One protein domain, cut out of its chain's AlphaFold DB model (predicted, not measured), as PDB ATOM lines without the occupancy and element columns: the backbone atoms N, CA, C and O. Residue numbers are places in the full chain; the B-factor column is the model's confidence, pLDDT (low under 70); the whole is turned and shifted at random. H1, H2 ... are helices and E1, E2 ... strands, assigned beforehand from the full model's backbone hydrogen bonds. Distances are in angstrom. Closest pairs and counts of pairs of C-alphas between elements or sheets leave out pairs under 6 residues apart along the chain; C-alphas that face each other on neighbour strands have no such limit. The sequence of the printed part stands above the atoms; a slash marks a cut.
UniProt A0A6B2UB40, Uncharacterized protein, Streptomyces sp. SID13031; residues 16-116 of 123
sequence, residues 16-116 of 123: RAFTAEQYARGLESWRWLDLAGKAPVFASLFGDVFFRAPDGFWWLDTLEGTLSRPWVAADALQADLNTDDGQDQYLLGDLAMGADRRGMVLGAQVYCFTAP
ATOM      1  N   ARG A  16      21.388 -28.313  -9.567       91.44
ATOM      2  CA  ARG A  16      21.636 -29.751  -9.490       91.44
ATOM      3  C   ARG A  16      23.080 -30.017  -9.100       91.44
ATOM      4  O   ARG A  16      23.998 -29.337  -9.545       91.44
ATOM      5  N   ALA A  17      23.260 -31.039  -8.275       91.62
ATOM      6  CA  ALA A  17      24.565 -31.599  -7.968       91.62
ATOM      7  C   ALA A  17      24.688 -32.960  -8.655       91.62
ATOM      8  O   ALA A  17      23.737 -33.743  -8.668       91.62
ATOM      9  N   PHE A  18      25.868 -33.230  -9.196       93.69
ATOM     10  CA  PHE A  18      26.197 -34.475  -9.880       93.69
ATOM     11  C   PHE A  18      27.450 -35.107  -9.270       93.69
ATOM     12  O   PHE A  18      28.196 -34.454  -8.535       93.69
ATOM     13  N   THR A  19      27.691 -36.388  -9.557       95.31
ATOM     14  CA  THR A  19      28.946 -37.036  -9.159       95.31
ATOM     15  C   THR A  19      30.124 -36.487  -9.961       95.31
ATOM     16  O   THR A  19      29.963 -35.889 -11.028       95.31
ATOM     17  N   ALA A  20      31.340 -36.730  -9.469       94.44
ATOM     18  CA  ALA A  20      32.552 -36.364 -10.191       94.44
ATOM     19  C   ALA A  20      32.625 -37.037 -11.574       94.44
ATOM     20  O   ALA A  20      33.010 -36.373 -12.535       94.44
ATOM     21  N   GLU A  21      32.211 -38.308 -11.713       96.06
ATOM     22  CA  GLU A  21      32.194 -38.965 -13.029       96.06
ATOM     23  C   GLU A  21      31.166 -38.336 -13.973       96.06
ATOM     24  O   GLU A  21      31.436 -38.179 -15.163       96.06
ATOM     25  N   GLN A  22      29.994 -37.954 -13.456       95.81
ATOM     26  CA  GLN A  22      28.963 -37.294 -14.255       95.81
ATOM     27  C   GLN A  22      29.439 -35.931 -14.766       95.81
ATOM     28  O   GLN A  22      29.272 -35.648 -15.951       95.81
ATOM     29  N   TYR A  23      30.092 -35.127 -13.920       96.44
ATOM     30  CA  TYR A  23      30.716 -33.881 -14.368       96.44
ATOM     31  C   TYR A  23      31.830 -34.128 -15.382       96.44
ATOM     32  O   TYR A  23      31.853 -33.471 -16.417       96.44
ATOM     33  N   ALA A  24      32.730 -35.083 -15.126       95.06
ATOM     34  CA  ALA A  24      33.825 -35.391 -16.043       95.06
ATOM     35  C   ALA A  24      33.311 -35.785 -17.435       95.06
ATOM     36  O   ALA A  24      33.832 -35.306 -18.440       95.06
ATOM     37  N   ARG A  25      32.253 -36.605 -17.492       95.19
ATOM     38  CA  ARG A  25      31.599 -36.993 -18.745       95.19
ATOM     39  C   ARG A  25      30.888 -35.816 -19.414       95.19
ATOM     40  O   ARG A  25      31.048 -35.619 -20.611       95.19
ATOM     41  N   GLY A  26      30.108 -35.037 -18.665       93.81
ATOM     42  CA  GLY A  26      29.360 -33.898 -19.212       93.81
ATOM     43  C   GLY A  26      30.259 -32.773 -19.735       93.81
ATOM     44  O   GLY A  26      29.918 -32.111 -20.708       93.81
ATOM     45  N   LEU A  27      31.433 -32.592 -19.125       96.38
ATOM     46  CA  LEU A  27      32.402 -31.554 -19.481       96.38
ATOM     47  C   LEU A  27      33.430 -32.002 -20.529       96.38
ATOM     48  O   LEU A  27      34.284 -31.206 -20.915       96.38
ATOM     49  N   GLU A  28      33.367 -33.243 -21.017       95.44
ATOM     50  CA  GLU A  28      34.334 -33.773 -21.984       95.44
ATOM     51  C   GLU A  28      34.402 -32.913 -23.256       95.44
ATOM     52  O   GLU A  28      35.489 -32.525 -23.689       95.44
ATOM     53  N   SER A  29      33.243 -32.532 -23.800       92.06
ATOM     54  CA  SER A  29      33.134 -31.677 -24.990       92.06
ATOM     55  C   SER A  29      33.469 -30.202 -24.735       92.06
ATOM     56  O   SER A  29      33.560 -29.432 -25.685       92.06
ATOM     57  N   TRP A  30      33.692 -29.809 -23.479       95.56
ATOM     58  CA  TRP A  30      33.990 -28.436 -23.057       95.56
ATOM     59  C   TRP A  30      35.476 -28.200 -22.762       95.56
ATOM     60  O   TRP A  30      35.880 -27.089 -22.430       95.56
ATOM     61  N   ARG A  31      36.324 -29.224 -22.921       92.12
ATOM     62  CA  ARG A  31      37.771 -29.167 -22.635       92.12
ATOM     63  C   ARG A  31      38.577 -28.233 -23.543       92.12
ATOM     64  O   ARG A  31      39.776 -28.079 -23.329       92.12
ATOM     65  N   TRP A  32      37.949 -27.651 -24.562       94.00
ATOM     66  CA  TRP A  32      38.543 -26.583 -25.364       94.00
ATOM     67  C   TRP A  32      38.613 -25.251 -24.592       94.00
ATOM     68  O   TRP A  32      39.419 -24.394 -24.943       94.00
ATOM     69  N   LEU A  33      37.824 -25.100 -23.521       95.94
ATOM     70  CA  LEU A  33      37.957 -24.038 -22.522       95.94
ATOM     71  C   LEU A  33      38.973 -24.443 -21.441       95.94
ATOM     72  O   LEU A  33      39.153 -25.627 -21.143       95.94
ATOM     73  N   ASP A  34      39.608 -23.459 -20.796       96.19
ATOM     74  CA  ASP A  34      40.517 -23.720 -19.676       96.19
ATOM     75  C   ASP A  34      39.742 -24.097 -18.404       96.19
ATOM     76  O   ASP A  34      39.448 -23.261 -17.551       96.19
ATOM     77  N   LEU A  35      39.429 -25.382 -18.248       96.31
ATOM     78  CA  LEU A  35      38.808 -25.927 -17.036       96.31
ATOM     79  C   LEU A  35      39.839 -26.406 -15.998       96.31
ATOM     80  O   LEU A  35      39.469 -26.886 -14.924       96.31
ATOM     81  N   ALA A  36      41.141 -26.294 -16.283       94.94
ATOM     82  CA  ALA A  36      42.174 -26.797 -15.388       94.94
ATOM     83  C   ALA A  36      42.157 -26.046 -14.044       94.94
ATOM     84  O   ALA A  36      42.018 -24.823 -13.987       94.94
ATOM     85  N   GLY A  37      42.266 -26.798 -12.943       95.56
ATOM     86  CA  GLY A  37      42.234 -26.250 -11.581       95.56
ATOM     87  C   GLY A  37      40.862 -25.748 -11.109       95.56
ATOM     88  O   GLY A  37      40.775 -25.208 -10.006       95.56
ATOM     89  N   LYS A  38      39.798 -25.935 -11.904       97.88
ATOM     90  CA  LYS A  38      38.433 -25.488 -11.600       97.88
ATOM     91  C   LYS A  38      37.577 -26.702 -11.231       97.88
ATOM     92  O   LYS A  38      37.324 -27.575 -12.054       97.88
ATOM     93  N   ALA A  39      37.160 -26.788  -9.971       97.75
ATOM     94  CA  ALA A  39      36.360 -27.900  -9.464       97.75
ATOM     95  C   ALA A  39      34.859 -27.582  -9.590       97.75
ATOM     96  O   ALA A  39      34.433 -26.589  -8.995       97.75
ATOM     97  N   PRO A  40      34.048 -28.384 -10.306       97.62
ATOM     98  CA  PRO A  40      32.609 -28.151 -10.409       97.62
ATOM     99  C   PRO A  40      31.936 -28.288  -9.036       97.62
ATOM    100  O   PRO A  40      32.296 -29.155  -8.238       97.62
ATOM    101  N   VAL A  41      30.979 -27.404  -8.754       96.31
ATOM    102  CA  VAL A  41      30.278 -27.310  -7.462       96.31
ATOM    103  C   VAL A  41      28.808 -27.691  -7.613       96.31
ATOM    104  O   VAL A  41      28.309 -28.516  -6.851       96.31
ATOM    105  N   PHE A  42      28.127 -27.093  -8.587       96.06
ATOM    106  CA  PHE A  42      26.750 -27.393  -8.969       96.06
ATOM    107  C   PHE A  42      26.524 -26.966 -10.426       96.06
ATOM    108  O   PHE A  42      27.371 -26.302 -11.028       96.06
ATOM    109  N   ALA A  43      25.390 -27.369 -10.988       96.31
ATOM    110  CA  ALA A  43      24.912 -26.906 -12.282       96.31
ATOM    111  C   ALA A  43      23.544 -26.214 -12.167       96.31
ATOM    112  O   ALA A  43      22.795 -26.499 -11.225       96.31
ATOM    113  N   SER A  44      23.212 -25.346 -13.125       95.62
ATOM    114  CA  SER A  44      21.844 -24.855 -13.338       95.62
ATOM    115  C   SER A  44      20.933 -25.993 -13.824       95.62
ATOM    116  O   SER A  44      21.395 -27.089 -14.165       95.62
ATOM    117  N   LEU A  45      19.621 -25.749 -13.897       94.56
ATOM    118  CA  LEU A  45      18.691 -26.703 -14.517       94.56
ATOM    119  C   LEU A  45      18.869 -26.835 -16.034       94.56
ATOM    120  O   LEU A  45      18.207 -27.689 -16.613       94.56
ATOM    121  N   PHE A  46      19.742 -26.044 -16.659       93.94
ATOM    122  CA  PHE A  46      19.951 -26.001 -18.110       93.94
ATOM    123  C   PHE A  46      21.370 -26.393 -18.535       93.94
ATOM    124  O   PHE A  46      21.680 -26.392 -19.720       93.94
ATOM    125  N   GLY A  47      22.209 -26.814 -17.581       94.50
ATOM    126  CA  GLY A  47      23.525 -27.390 -17.857       94.50
ATOM    127  C   GLY A  47      24.706 -26.459 -17.603       94.50
ATOM    128  O   GLY A  47      25.835 -26.945 -17.612       94.50
ATOM    129  N   ASP A  48      24.470 -25.184 -17.292       96.75
ATOM    130  CA  ASP A  48      25.533 -24.256 -16.894       96.75
ATOM    131  C   ASP A  48      26.217 -24.749 -15.634       96.75
ATOM    132  O   ASP A  48      25.554 -25.210 -14.704       96.75
ATOM    133  N   VAL A  49      27.543 -24.666 -15.586       97.81
ATOM    134  CA  VAL A  49      28.324 -25.245 -14.488       97.81
ATOM    135  C   VAL A  49      29.060 -24.156 -13.731       97.81
ATOM    136  O   VAL A  49      29.758 -23.326 -14.311       97.81
ATOM    137  N   PHE A  50      28.941 -24.201 -12.409       98.31
ATOM    138  CA  PHE A  50      29.629 -23.302 -11.498       98.31
ATOM    139  C   PHE A  50      30.822 -24.031 -10.906       98.31
ATOM    140  O   PHE A  50      30.687 -25.124 -10.346       98.31
ATOM    141  N   PHE A  51      31.997 -23.424 -11.003       98.44
ATOM    142  CA  PHE A  51      33.244 -24.000 -10.528       98.44
ATOM    143  C   PHE A  51      33.840 -23.167  -9.406       98.44
ATOM    144  O   PHE A  51      33.702 -21.949  -9.365       98.44
ATOM    145  N   ARG A  52      34.588 -23.833  -8.532       98.19
ATOM    146  CA  ARG A  52      35.466 -23.219  -7.543       98.19
ATOM    147  C   ARG A  52      36.916 -23.395  -7.970       98.19
ATOM    148  O   ARG A  52      37.338 -24.511  -8.269       98.19
ATOM    149  N   ALA A  53      37.687 -22.323  -7.895       98.00
ATOM    150  CA  ALA A  53      39.129 -22.309  -8.094       98.00
ATOM    151  C   ALA A  53      39.807 -21.485  -6.979       98.00
ATOM    152  O   ALA A  53      39.111 -20.821  -6.205       98.00
ATOM    153  N   PRO A  54      41.148 -21.524  -6.842       97.25
ATOM    154  CA  PRO A  54      41.854 -20.724  -5.836       97.25
ATOM    155  C   PRO A  54      41.617 -19.215  -5.965       97.25
ATOM    156  O   PRO A  54      41.749 -18.489  -4.985       97.25
ATOM    157  N   ASP A  55      41.276 -18.751  -7.166       96.50
ATOM    158  CA  ASP A  55      41.142 -17.342  -7.515       96.50
ATOM    159  C   ASP A  55      39.684 -16.847  -7.573       96.50
ATOM    160  O   ASP A  55      39.449 -15.691  -7.930       96.50
ATOM    161  N   GLY A  56      38.708 -17.700  -7.241       98.00
ATOM    162  CA  GLY A  56      37.292 -17.338  -7.186       98.00
ATOM    163  C   GLY A  56      36.356 -18.426  -7.705       98.00
ATOM    164  O   GLY A  56      36.694 -19.614  -7.743       98.00
ATOM    165  N   PHE A  57      35.156 -18.003  -8.093       98.56
ATOM    166  CA  PHE A  57      34.130 -18.853  -8.681       98.56
ATOM    167  C   PHE A  57      33.926 -18.507 -10.150       98.56
ATOM    168  O   PHE A  57      33.852 -17.338 -10.534       98.56
ATOM    169  N   TRP A  58      33.841 -19.556 -10.955       98.62
ATOM    170  CA  TRP A  58      33.736 -19.479 -12.403       98.62
ATOM    171  C   TRP A  58      32.383 -20.006 -12.861       98.62
ATOM    172  O   TRP A  58      31.831 -20.911 -12.235       98.62
ATOM    173  N   TRP A  59      31.882 -19.467 -13.961       98.56
ATOM    174  CA  TRP A  59      30.624 -19.858 -14.580       98.56
ATOM    175  C   TRP A  59      30.877 -20.244 -16.032       98.56
ATOM    176  O   TRP A  59      31.443 -19.458 -16.796       98.56
ATOM    177  N   LEU A  60      30.508 -21.477 -16.368       98.25
ATOM    178  CA  LEU A  60      30.385 -21.943 -17.740       98.25
ATOM    179  C   LEU A  60      28.960 -21.666 -18.201       98.25
ATOM    180  O   LEU A  60      28.044 -22.354 -17.754       98.25
ATOM    181  N   ASP A  61      28.823 -20.704 -19.102       96.00
ATOM    182  CA  ASP A  61      27.606 -20.467 -19.867       96.00
ATOM    183  C   ASP A  61      27.586 -21.454 -21.035       96.00
ATOM    184  O   ASP A  61      28.412 -21.378 -21.954       96.00
ATOM    185  N   THR A  62      26.677 -22.422 -20.973       93.50
ATOM    186  CA  THR A  62      26.577 -23.468 -21.993       93.50
ATOM    187  C   THR A  62      25.816 -23.027 -23.240       93.50
ATOM    188  O   THR A  62      25.918 -23.695 -24.271       93.50
ATOM    189  N   LEU A  63      25.097 -21.902 -23.178       90.19
ATOM    190  CA  LEU A  63      24.371 -21.331 -24.311       90.19
ATOM    191  C   LEU A  63      25.288 -20.483 -25.186       90.19
ATOM    192  O   LEU A  63      25.316 -20.669 -26.402       90.19
ATOM    193  N   GLU A  64      26.074 -19.609 -24.562       90.25
ATOM    194  CA  GLU A  64      27.040 -18.743 -25.249       90.25
ATOM    195  C   GLU A  64      28.403 -19.425 -25.440       90.25
ATOM    196  O   GLU A  64      29.264 -18.961 -26.190       90.25
ATOM    197  N   GLY A  65      28.621 -20.544 -24.750       93.25
ATOM    198  CA  GLY A  65      29.865 -21.297 -24.784       93.25
ATOM    199  C   GLY A  65      31.041 -20.536 -24.179       93.25
ATOM    200  O   GLY A  65      32.165 -20.629 -24.671       93.25
ATOM    201  N   THR A  66      30.797 -19.767 -23.118       95.69
ATOM    202  CA  THR A  66      31.816 -18.923 -22.485       95.69
ATOM    203  C   THR A  66      32.148 -19.392 -21.076       95.69
ATOM    204  O   THR A  66      31.325 -19.968 -20.371       95.69
ATOM    205  N   LEU A  67      33.387 -19.136 -20.652       98.25
ATOM    206  CA  LEU A  67      33.839 -19.370 -19.286       98.25
ATOM    207  C   LEU A  67      34.297 -18.042 -18.687       98.25
ATOM    208  O   LEU A  67      35.275 -17.453 -19.147       98.25
ATOM    209  N   SER A  68      33.604 -17.582 -17.651       98.00
ATOM    210  CA  SER A  68      33.880 -16.305 -16.989       98.00
ATOM    211  C   SER A  68      34.102 -16.490 -15.489       98.00
ATOM    212  O   SER A  68      33.773 -17.534 -14.923       98.00
ATOM    213  N   ARG A  69      34.674 -15.475 -14.829       98.06
ATOM    214  CA  ARG A  69      34.881 -15.450 -13.372       98.06
ATOM    215  C   ARG A  69      34.174 -14.243 -12.745       98.06
ATOM    216  O   ARG A  69      34.842 -13.242 -12.476       98.06
ATOM    217  N   PRO A  70      32.849 -14.306 -12.525       97.69
ATOM    218  CA  PRO A  70      32.092 -13.164 -12.017       97.69
ATOM    219  C   PRO A  70      32.333 -12.904 -10.524       97.69
ATOM    220  O   PRO A  70      32.259 -11.761 -10.080       97.69
ATOM    221  N   TRP A  71      32.668 -13.941  -9.745       98.44
ATOM    222  CA  TRP A  71      32.715 -13.837  -8.284       98.44
ATOM    223  C   TRP A  71      34.090 -14.168  -7.711       98.44
ATOM    224  O   TRP A  71      34.695 -15.200  -8.006       98.44
ATOM    225  N   VAL A  72      34.561 -13.309  -6.809       97.25
ATOM    226  CA  VAL A  72      35.828 -13.497  -6.081       97.25
ATOM    227  C   VAL A  72      35.707 -14.491  -4.921       97.25
ATOM    228  O   VAL A  72      36.706 -15.061  -4.494       97.25
ATOM    229  N   ALA A  73      34.494 -14.707  -4.405       95.69
ATOM    230  CA  ALA A  73      34.236 -15.527  -3.228       95.69
ATOM    231  C   ALA A  73      32.814 -16.117  -3.230       95.69
ATOM    232  O   ALA A  73      31.952 -15.733  -4.019       95.69
ATOM    233  N   ALA A  74      32.592 -17.097  -2.349       94.31
ATOM    234  CA  ALA A  74      31.352 -17.873  -2.290       94.31
ATOM    235  C   ALA A  74      30.140 -17.055  -1.818       94.31
ATOM    236  O   ALA A  74      29.018 -17.326  -2.230       94.31
ATOM    237  N   ASP A  75      30.368 -16.086  -0.936       95.44
ATOM    238  CA  ASP A  75      29.355 -15.155  -0.440       95.44
ATOM    239  C   ASP A  75      28.867 -14.214  -1.542       95.44
ATOM    240  O   ASP A  75      27.667 -14.003  -1.648       95.44
ATOM    241  N   ALA A  76      29.766 -13.728  -2.402       96.62
ATOM    242  CA  ALA A  76      29.405 -12.933  -3.572       96.62
ATOM    243  C   ALA A  76      28.541 -13.736  -4.556       96.62
ATOM    244  O   ALA A  76      27.485 -13.259  -4.953       96.62
ATOM    245  N   LEU A  77      28.934 -14.979  -4.872       96.81
ATOM    246  CA  LEU A  77      28.115 -15.890  -5.683       96.81
ATOM    247  C   LEU A  77      26.731 -16.104  -5.058       96.81
ATOM    248  O   LEU A  77      25.714 -16.012  -5.735       96.81
ATOM    249  N   GLN A  78      26.680 -16.393  -3.757       94.75
ATOM    250  CA  GLN A  78      25.416 -16.640  -3.071       94.75
ATOM    251  C   GLN A  78      24.531 -15.390  -3.014       94.75
ATOM    252  O   GLN A  78      23.321 -15.506  -3.171       94.75
ATOM    253  N   ALA A  79      25.110 -14.213  -2.773       94.62
ATOM    254  CA  ALA A  79      24.377 -12.954  -2.762       94.62
ATOM    255  C   ALA A  79      23.727 -12.683  -4.121       94.62
ATOM    256  O   ALA A  79      22.557 -12.318  -4.156       94.62
ATOM    257  N   ASP A  80      24.452 -12.939  -5.208       95.56
ATOM    258  CA  ASP A  80      23.969 -12.738  -6.573       95.56
ATOM    259  C   ASP A  80      22.827 -13.708  -6.913       95.56
ATOM    260  O   ASP A  80      21.722 -13.289  -7.257       95.56
ATOM    261  N   LEU A  81      23.027 -15.009  -6.660       94.75
ATOM    262  CA  LEU A  81      22.009 -16.049  -6.885       94.75
ATOM    263  C   LEU A  81      20.788 -15.955  -5.948       94.75
ATOM    264  O   LEU A  81      19.820 -16.699  -6.120       94.75
ATOM    265  N   ASN A  82      20.827 -15.090  -4.934       92.50
ATOM    266  CA  ASN A  82      19.686 -14.800  -4.063       92.50
ATOM    267  C   ASN A  82      18.809 -13.649  -4.586       92.50
ATOM    268  O   ASN A  82      17.780 -13.364  -3.973       92.50
ATOM    269  N   THR A  83      19.210 -12.982  -5.669       92.62
ATOM    270  CA  THR A  83      18.410 -11.951  -6.342       92.62
ATOM    271  C   THR A  83      17.633 -12.547  -7.511       92.62
ATOM    272  O   THR A  83      18.084 -13.529  -8.100       92.62
ATOM    273  N   ASP A  84      16.488 -11.955  -7.856       91.25
ATOM    274  CA  ASP A  84      15.696 -12.388  -9.017       91.25
ATOM    275  C   ASP A  84      16.528 -12.240 -10.308       91.25
ATOM    276  O   ASP A  84      16.701 -13.212 -11.037       91.25
ATOM    277  N   ASP A  85      17.179 -11.084 -10.503       93.88
ATOM    278  CA  ASP A  85      18.056 -10.822 -11.655       93.88
ATOM    279  C   ASP A  85      19.185 -11.861 -11.785       93.88
ATOM    280  O   ASP A  85      19.445 -12.375 -12.874       93.88
ATOM    281  N   GLY A  86      19.847 -12.214 -10.679       94.69
ATOM    282  CA  GLY A  86      20.902 -13.226 -10.684       94.69
ATOM    283  C   GLY A  86      20.370 -14.636 -10.958       94.69
ATOM    284  O   GLY A  86      21.031 -15.429 -11.630       94.69
ATOM    285  N   GLN A  87      19.169 -14.974 -10.483       94.44
ATOM    286  CA  GLN A  87      18.537 -16.255 -10.816       94.44
ATOM    287  C   GLN A  87      18.151 -16.329 -12.291       94.44
ATOM    288  O   GLN A  87      18.375 -17.360 -12.926       94.44
ATOM    289  N   ASP A  88      17.620 -15.253 -12.856       92.31
ATOM    290  CA  ASP A  88      17.263 -15.213 -14.270       92.31
ATOM    291  C   ASP A  88      18.501 -15.260 -15.159       92.31
ATOM    292  O   ASP A  88      18.556 -16.068 -16.084       92.31
ATOM    293  N   GLN A  89      19.533 -14.485 -14.827       94.56
ATOM    294  CA  GLN A  89      20.772 -14.451 -15.595       94.56
ATOM    295  C   GLN A  89      21.529 -15.782 -15.554       94.56
ATOM    296  O   GLN A  89      21.971 -16.270 -16.592       94.56
ATOM    297  N   TYR A  90      21.730 -16.354 -14.365       95.75
ATOM    298  CA  TYR A  90      22.673 -17.461 -14.189       95.75
ATOM    299  C   TYR A  90      22.011 -18.838 -14.085       95.75
ATOM    300  O   TYR A  90      22.695 -19.856 -14.218       95.75
ATOM    301  N   LEU A  91      20.708 -18.894 -13.793       94.75
ATOM    302  CA  LEU A  91      19.964 -20.142 -13.592       94.75
ATOM    303  C   LEU A  91      18.750 -20.277 -14.522       94.75
ATOM    304  O   LEU A  91      18.096 -21.323 -14.482       94.75
ATOM    305  N   LEU A  92      18.458 -19.253 -15.337       93.31
ATOM    306  CA  LEU A  92      17.264 -19.157 -16.182       93.31
ATOM    307  C   LEU A  92      15.985 -19.420 -15.364       93.31
ATOM    308  O   LEU A  92      15.151 -20.258 -15.729       93.31
ATOM    309  N   GLY A  93      15.867 -18.732 -14.220       90.06
ATOM    310  CA  GLY A  93      14.791 -18.891 -13.236       90.06
ATOM    311  C   GLY A  93      13.392 -18.841 -13.852       90.06
ATOM    312  O   GLY A  93      12.608 -19.785 -13.696       90.06
ATOM    313  N   ASP A  94      13.107 -17.807 -14.639       89.00
ATOM    314  CA  ASP A  94      11.849 -17.670 -15.378       89.00
ATOM    315  C   ASP A  94      11.529 -18.855 -16.304       89.00
ATOM    316  O   ASP A  94      10.385 -19.333 -16.364       89.00
ATOM    317  N   LEU A  95      12.537 -19.396 -16.993       90.56
ATOM    318  CA  LEU A  95      12.356 -20.545 -17.879       90.56
ATOM    319  C   LEU A  95      12.096 -21.830 -17.084       90.56
ATOM    320  O   LEU A  95      11.229 -22.626 -17.459       90.56
ATOM    321  N   ALA A  96      12.785 -22.018 -15.955       90.12
ATOM    322  CA  ALA A  96      12.517 -23.120 -15.033       90.12
ATOM    323  C   ALA A  96      11.072 -23.073 -14.502       90.12
ATOM    324  O   ALA A  96      10.388 -24.100 -14.484       90.12
ATOM    325  N   MET A  97      10.571 -21.879 -14.163       87.31
ATOM    326  CA  MET A  97       9.164 -21.645 -13.806       87.31
ATOM    327  C   MET A  97       8.194 -21.922 -14.953       87.31
ATOM    328  O   MET A  97       7.081 -22.408 -14.735       87.31
ATOM    329  N   GLY A  98       8.589 -21.644 -16.193       88.38
ATOM    330  CA  GLY A  98       7.839 -22.043 -17.380       88.38
ATOM    331  C   GLY A  98       7.724 -23.564 -17.535       88.38
ATOM    332  O   GLY A  98       6.631 -24.069 -17.800       88.38
ATOM    333  N   ALA A  99       8.827 -24.292 -17.358       87.81
ATOM    334  CA  ALA A  99       8.879 -25.749 -17.486       87.81
ATOM    335  C   ALA A  99       8.060 -26.465 -16.397       87.81
ATOM    336  O   ALA A  99       7.290 -27.378 -16.705       87.81
ATOM    337  N   ASP A 100       8.158 -26.015 -15.145       86.50
ATOM    338  CA  ASP A 100       7.382 -26.566 -14.026       86.50
ATOM    339  C   ASP A 100       5.870 -26.382 -14.227       86.50
ATOM    340  O   ASP A 100       5.106 -27.340 -14.119       86.50
ATOM    341  N   ARG A 101       5.431 -25.192 -14.666       86.69
ATOM    342  CA  ARG A 101       4.017 -24.939 -15.004       86.69
ATOM    343  C   ARG A 101       3.484 -25.849 -16.114       86.69
ATOM    344  O   ARG A 101       2.273 -26.036 -16.217       86.69
ATOM    345  N   ARG A 102       4.365 -26.415 -16.946       87.19
ATOM    346  CA  ARG A 102       4.032 -27.411 -17.981       87.19
ATOM    347  C   ARG A 102       4.068 -28.854 -17.459       87.19
ATOM    348  O   ARG A 102       3.855 -29.779 -18.237       87.19
ATOM    349  N   GLY A 103       4.322 -29.054 -16.167       87.81
ATOM    350  CA  GLY A 103       4.388 -30.362 -15.516       87.81
ATOM    351  C   GLY A 103       5.667 -31.141 -15.820       87.81
ATOM    352  O   GLY A 103       5.673 -32.367 -15.700       87.81
ATOM    353  N   MET A 104       6.741 -30.472 -16.253       87.62
ATOM    354  CA  MET A 104       8.018 -31.136 -16.516       87.62
ATOM    355  C   MET A 104       8.719 -31.471 -15.196       87.62
ATOM    356  O   MET A 104       8.911 -30.604 -14.348       87.62
ATOM    357  N   VAL A 105       9.129 -32.730 -15.032       82.62
ATOM    358  CA  VAL A 105       9.823 -33.202 -13.827       82.62
ATOM    359  C   VAL A 105      11.211 -33.705 -14.198       82.62
ATOM    360  O   VAL A 105      11.356 -34.600 -15.030       82.62
ATOM    361  N   LEU A 106      12.238 -33.148 -13.554       83.06
ATOM    362  CA  LEU A 106      13.624 -33.584 -13.708       83.06
ATOM    363  C   LEU A 106      14.005 -34.600 -12.629       83.06
ATOM    364  O   LEU A 106      13.900 -34.315 -11.437       83.06
ATOM    365  N   GLY A 107      14.525 -35.751 -13.059       81.50
ATOM    366  CA  GLY A 107      15.293 -36.659 -12.204       81.50
ATOM    367  C   GLY A 107      16.744 -36.184 -12.055       81.50
ATOM    368  O   GLY A 107      17.016 -35.011 -11.804       81.50
ATOM    369  N   ALA A 108      17.701 -37.088 -12.275       80.38
ATOM    370  CA  ALA A 108      19.133 -36.768 -12.334       80.38
ATOM    371  C   ALA A 108      19.546 -36.207 -13.712       80.38
ATOM    372  O   ALA A 108      20.488 -36.690 -14.337       80.38
ATOM    373  N   GLN A 109      18.788 -35.237 -14.221       86.75
ATOM    374  CA  GLN A 109      18.934 -34.664 -15.560       86.75
ATOM    375  C   GLN A 109      18.794 -33.139 -15.503       86.75
ATOM    376  O   GLN A 109      18.308 -32.588 -14.513       86.75
ATOM    377  N   VAL A 110      19.206 -32.485 -16.585       92.00
ATOM    378  CA  VAL A 110      18.983 -31.060 -16.856       92.00
ATOM    379  C   VAL A 110      18.106 -30.916 -18.099       92.00
ATOM    380  O   VAL A 110      18.017 -31.839 -18.914       92.00
ATOM    381  N   TYR A 111      17.447 -29.774 -18.237       91.12
ATOM    382  CA  TYR A 111      16.786 -29.369 -19.467       91.12
ATOM    383  C   TYR A 111      17.814 -29.037 -20.551       91.12
ATOM    384  O   TYR A 111      18.954 -28.678 -20.269       91.12
ATOM    385  N   CYS A 112      17.390 -29.162 -21.803       87.00
ATOM    386  CA  CYS A 112      18.172 -28.779 -22.968       87.00
ATOM    387  C   CYS A 112      17.231 -28.183 -24.017       87.00
ATOM    388  O   CYS A 112      16.098 -28.650 -24.176       87.00
ATOM    389  N   PHE A 113      17.697 -27.164 -24.734       83.44
ATOM    390  CA  PHE A 113      16.956 -26.580 -25.843       83.44
ATOM    391  C   PHE A 113      16.962 -27.527 -27.044       83.44
ATOM    392  O   PHE A 113      18.006 -28.027 -27.456       83.44
ATOM    393  N   THR A 114      15.793 -27.751 -27.650       81.06
ATOM    394  CA  THR A 114      15.686 -28.559 -28.878       81.06
ATOM    395  C   THR A 114      16.420 -27.906 -30.052       81.06
ATOM    396  O   THR A 114      17.024 -28.600 -30.864       81.06
ATOM    397  N   ALA A 115      16.385 -26.574 -30.120       78.75
ATOM    398  CA  ALA A 115      17.197 -25.762 -31.015       78.75
ATOM    399  C   ALA A 115      17.985 -24.759 -30.158       78.75
ATOM    400  O   ALA A 115      17.347 -23.991 -29.435       78.75
ATOM    401  N   PRO A 116      19.329 -24.754 -30.198       73.31
ATOM    402  CA  PRO A 116      20.125 -23.824 -29.403       73.31
ATOM    403  C   PRO A 116      19.769 -22.355 -29.710       73.31
ATOM    404  O   PRO A 116      19.705 -22.001 -30.893       73.31
TER     405      PRO A 116
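Overview. This is residues 16 to 116 of the 123 residues of an uncharacterized protein of Streptomyces sp. SID13031 (UniProt A0A6B2UB40). A small, strongly twisted sheet of four strands forms the body, with helix H1 over one face at E1 and helix H2 over the opposite face at E3 and E4. From H2 the chain turns corners into H3, which only grazes the sheet, and then into H4, which reaches away from it; residues 102 to 116, with no named element, then fold back from the far end of H4. The printed part has 101 residues, with four named helices and four named strands in the order H1 E1 E2 E3 E4 H2 H3 H4, a mixed class. The sheet runs E1 E2 E3 E4, all antiparallel. The whole is compact, with a radius of gyration of the C-alphas of 13.6 A and spans of 40 by 30 by 23 A.

Along the chain. Find C-alpha 20 at (32.552, -36.364, -10.191); from there H1 runs through residues 20 to 26, 9.9 A long. Next look for E1, residues 39 to 44, 15.3 A, starting at C-alpha 39 (36.360, -27.900, -9.464). E2 follows at residues 49 to 53, 12.9 A, then E3 at 56 to 61, 16.3 A, and E4 at 66 to 71, 15.1 A. After them come H2, residues 74 to 81, 10.6 A, and H3, residues 84 to 91, 10.0 A. H4, residues 93 to 101, 12.5 A, ends at C-alpha 101 (4.017, -24.939, -15.004).

Arrangement. Start at the sheet, a meander, each strand the antiparallel neighbour of the one before. In the hairpin E1 and E2, N 41 and O 50 are 2.8 A apart, within hydrogen-bond range; in E2 and E3 look at N 51 and O 58, 2.8 A, and in E3 and E4 at N 59 and O 68, 2.9 A. H1 is on the sheet over E1, at a height over the sheet of 9.8 A; its closest C-alphas to E1 are those of Tyr 23 and Pro 40, 7.2 A. On the opposite face H2 lies over E4 and, only just, over E3, with 3 C-alphas on E3; its height over the sheet is 8.9 A. H2 and H3 touch only at the corner, closest at the C-alphas of Asp 80 and Gly 86, 5.2 A. H3 and H4 only just touch, only at the corner, with 3 pairs of C-alphas within 8 A, the closest Gln 87 and Gly 93, 5.2 A; they are about perpendicular at 80 degrees. H4 is not on the sheet. In H1, H2, H3 and H4 every O i to N i+4 pair is within hydrogen-bond range.

Size, cuts and confidence. The two C-alphas farthest apart are those of Pro 54 and Arg 102, 40.3 A. The printed part has no cut, and the link from H1 to E1 is long, with 12 residues. The mean pLDDT of the printed part is 93.2, and no printed residue is under 70.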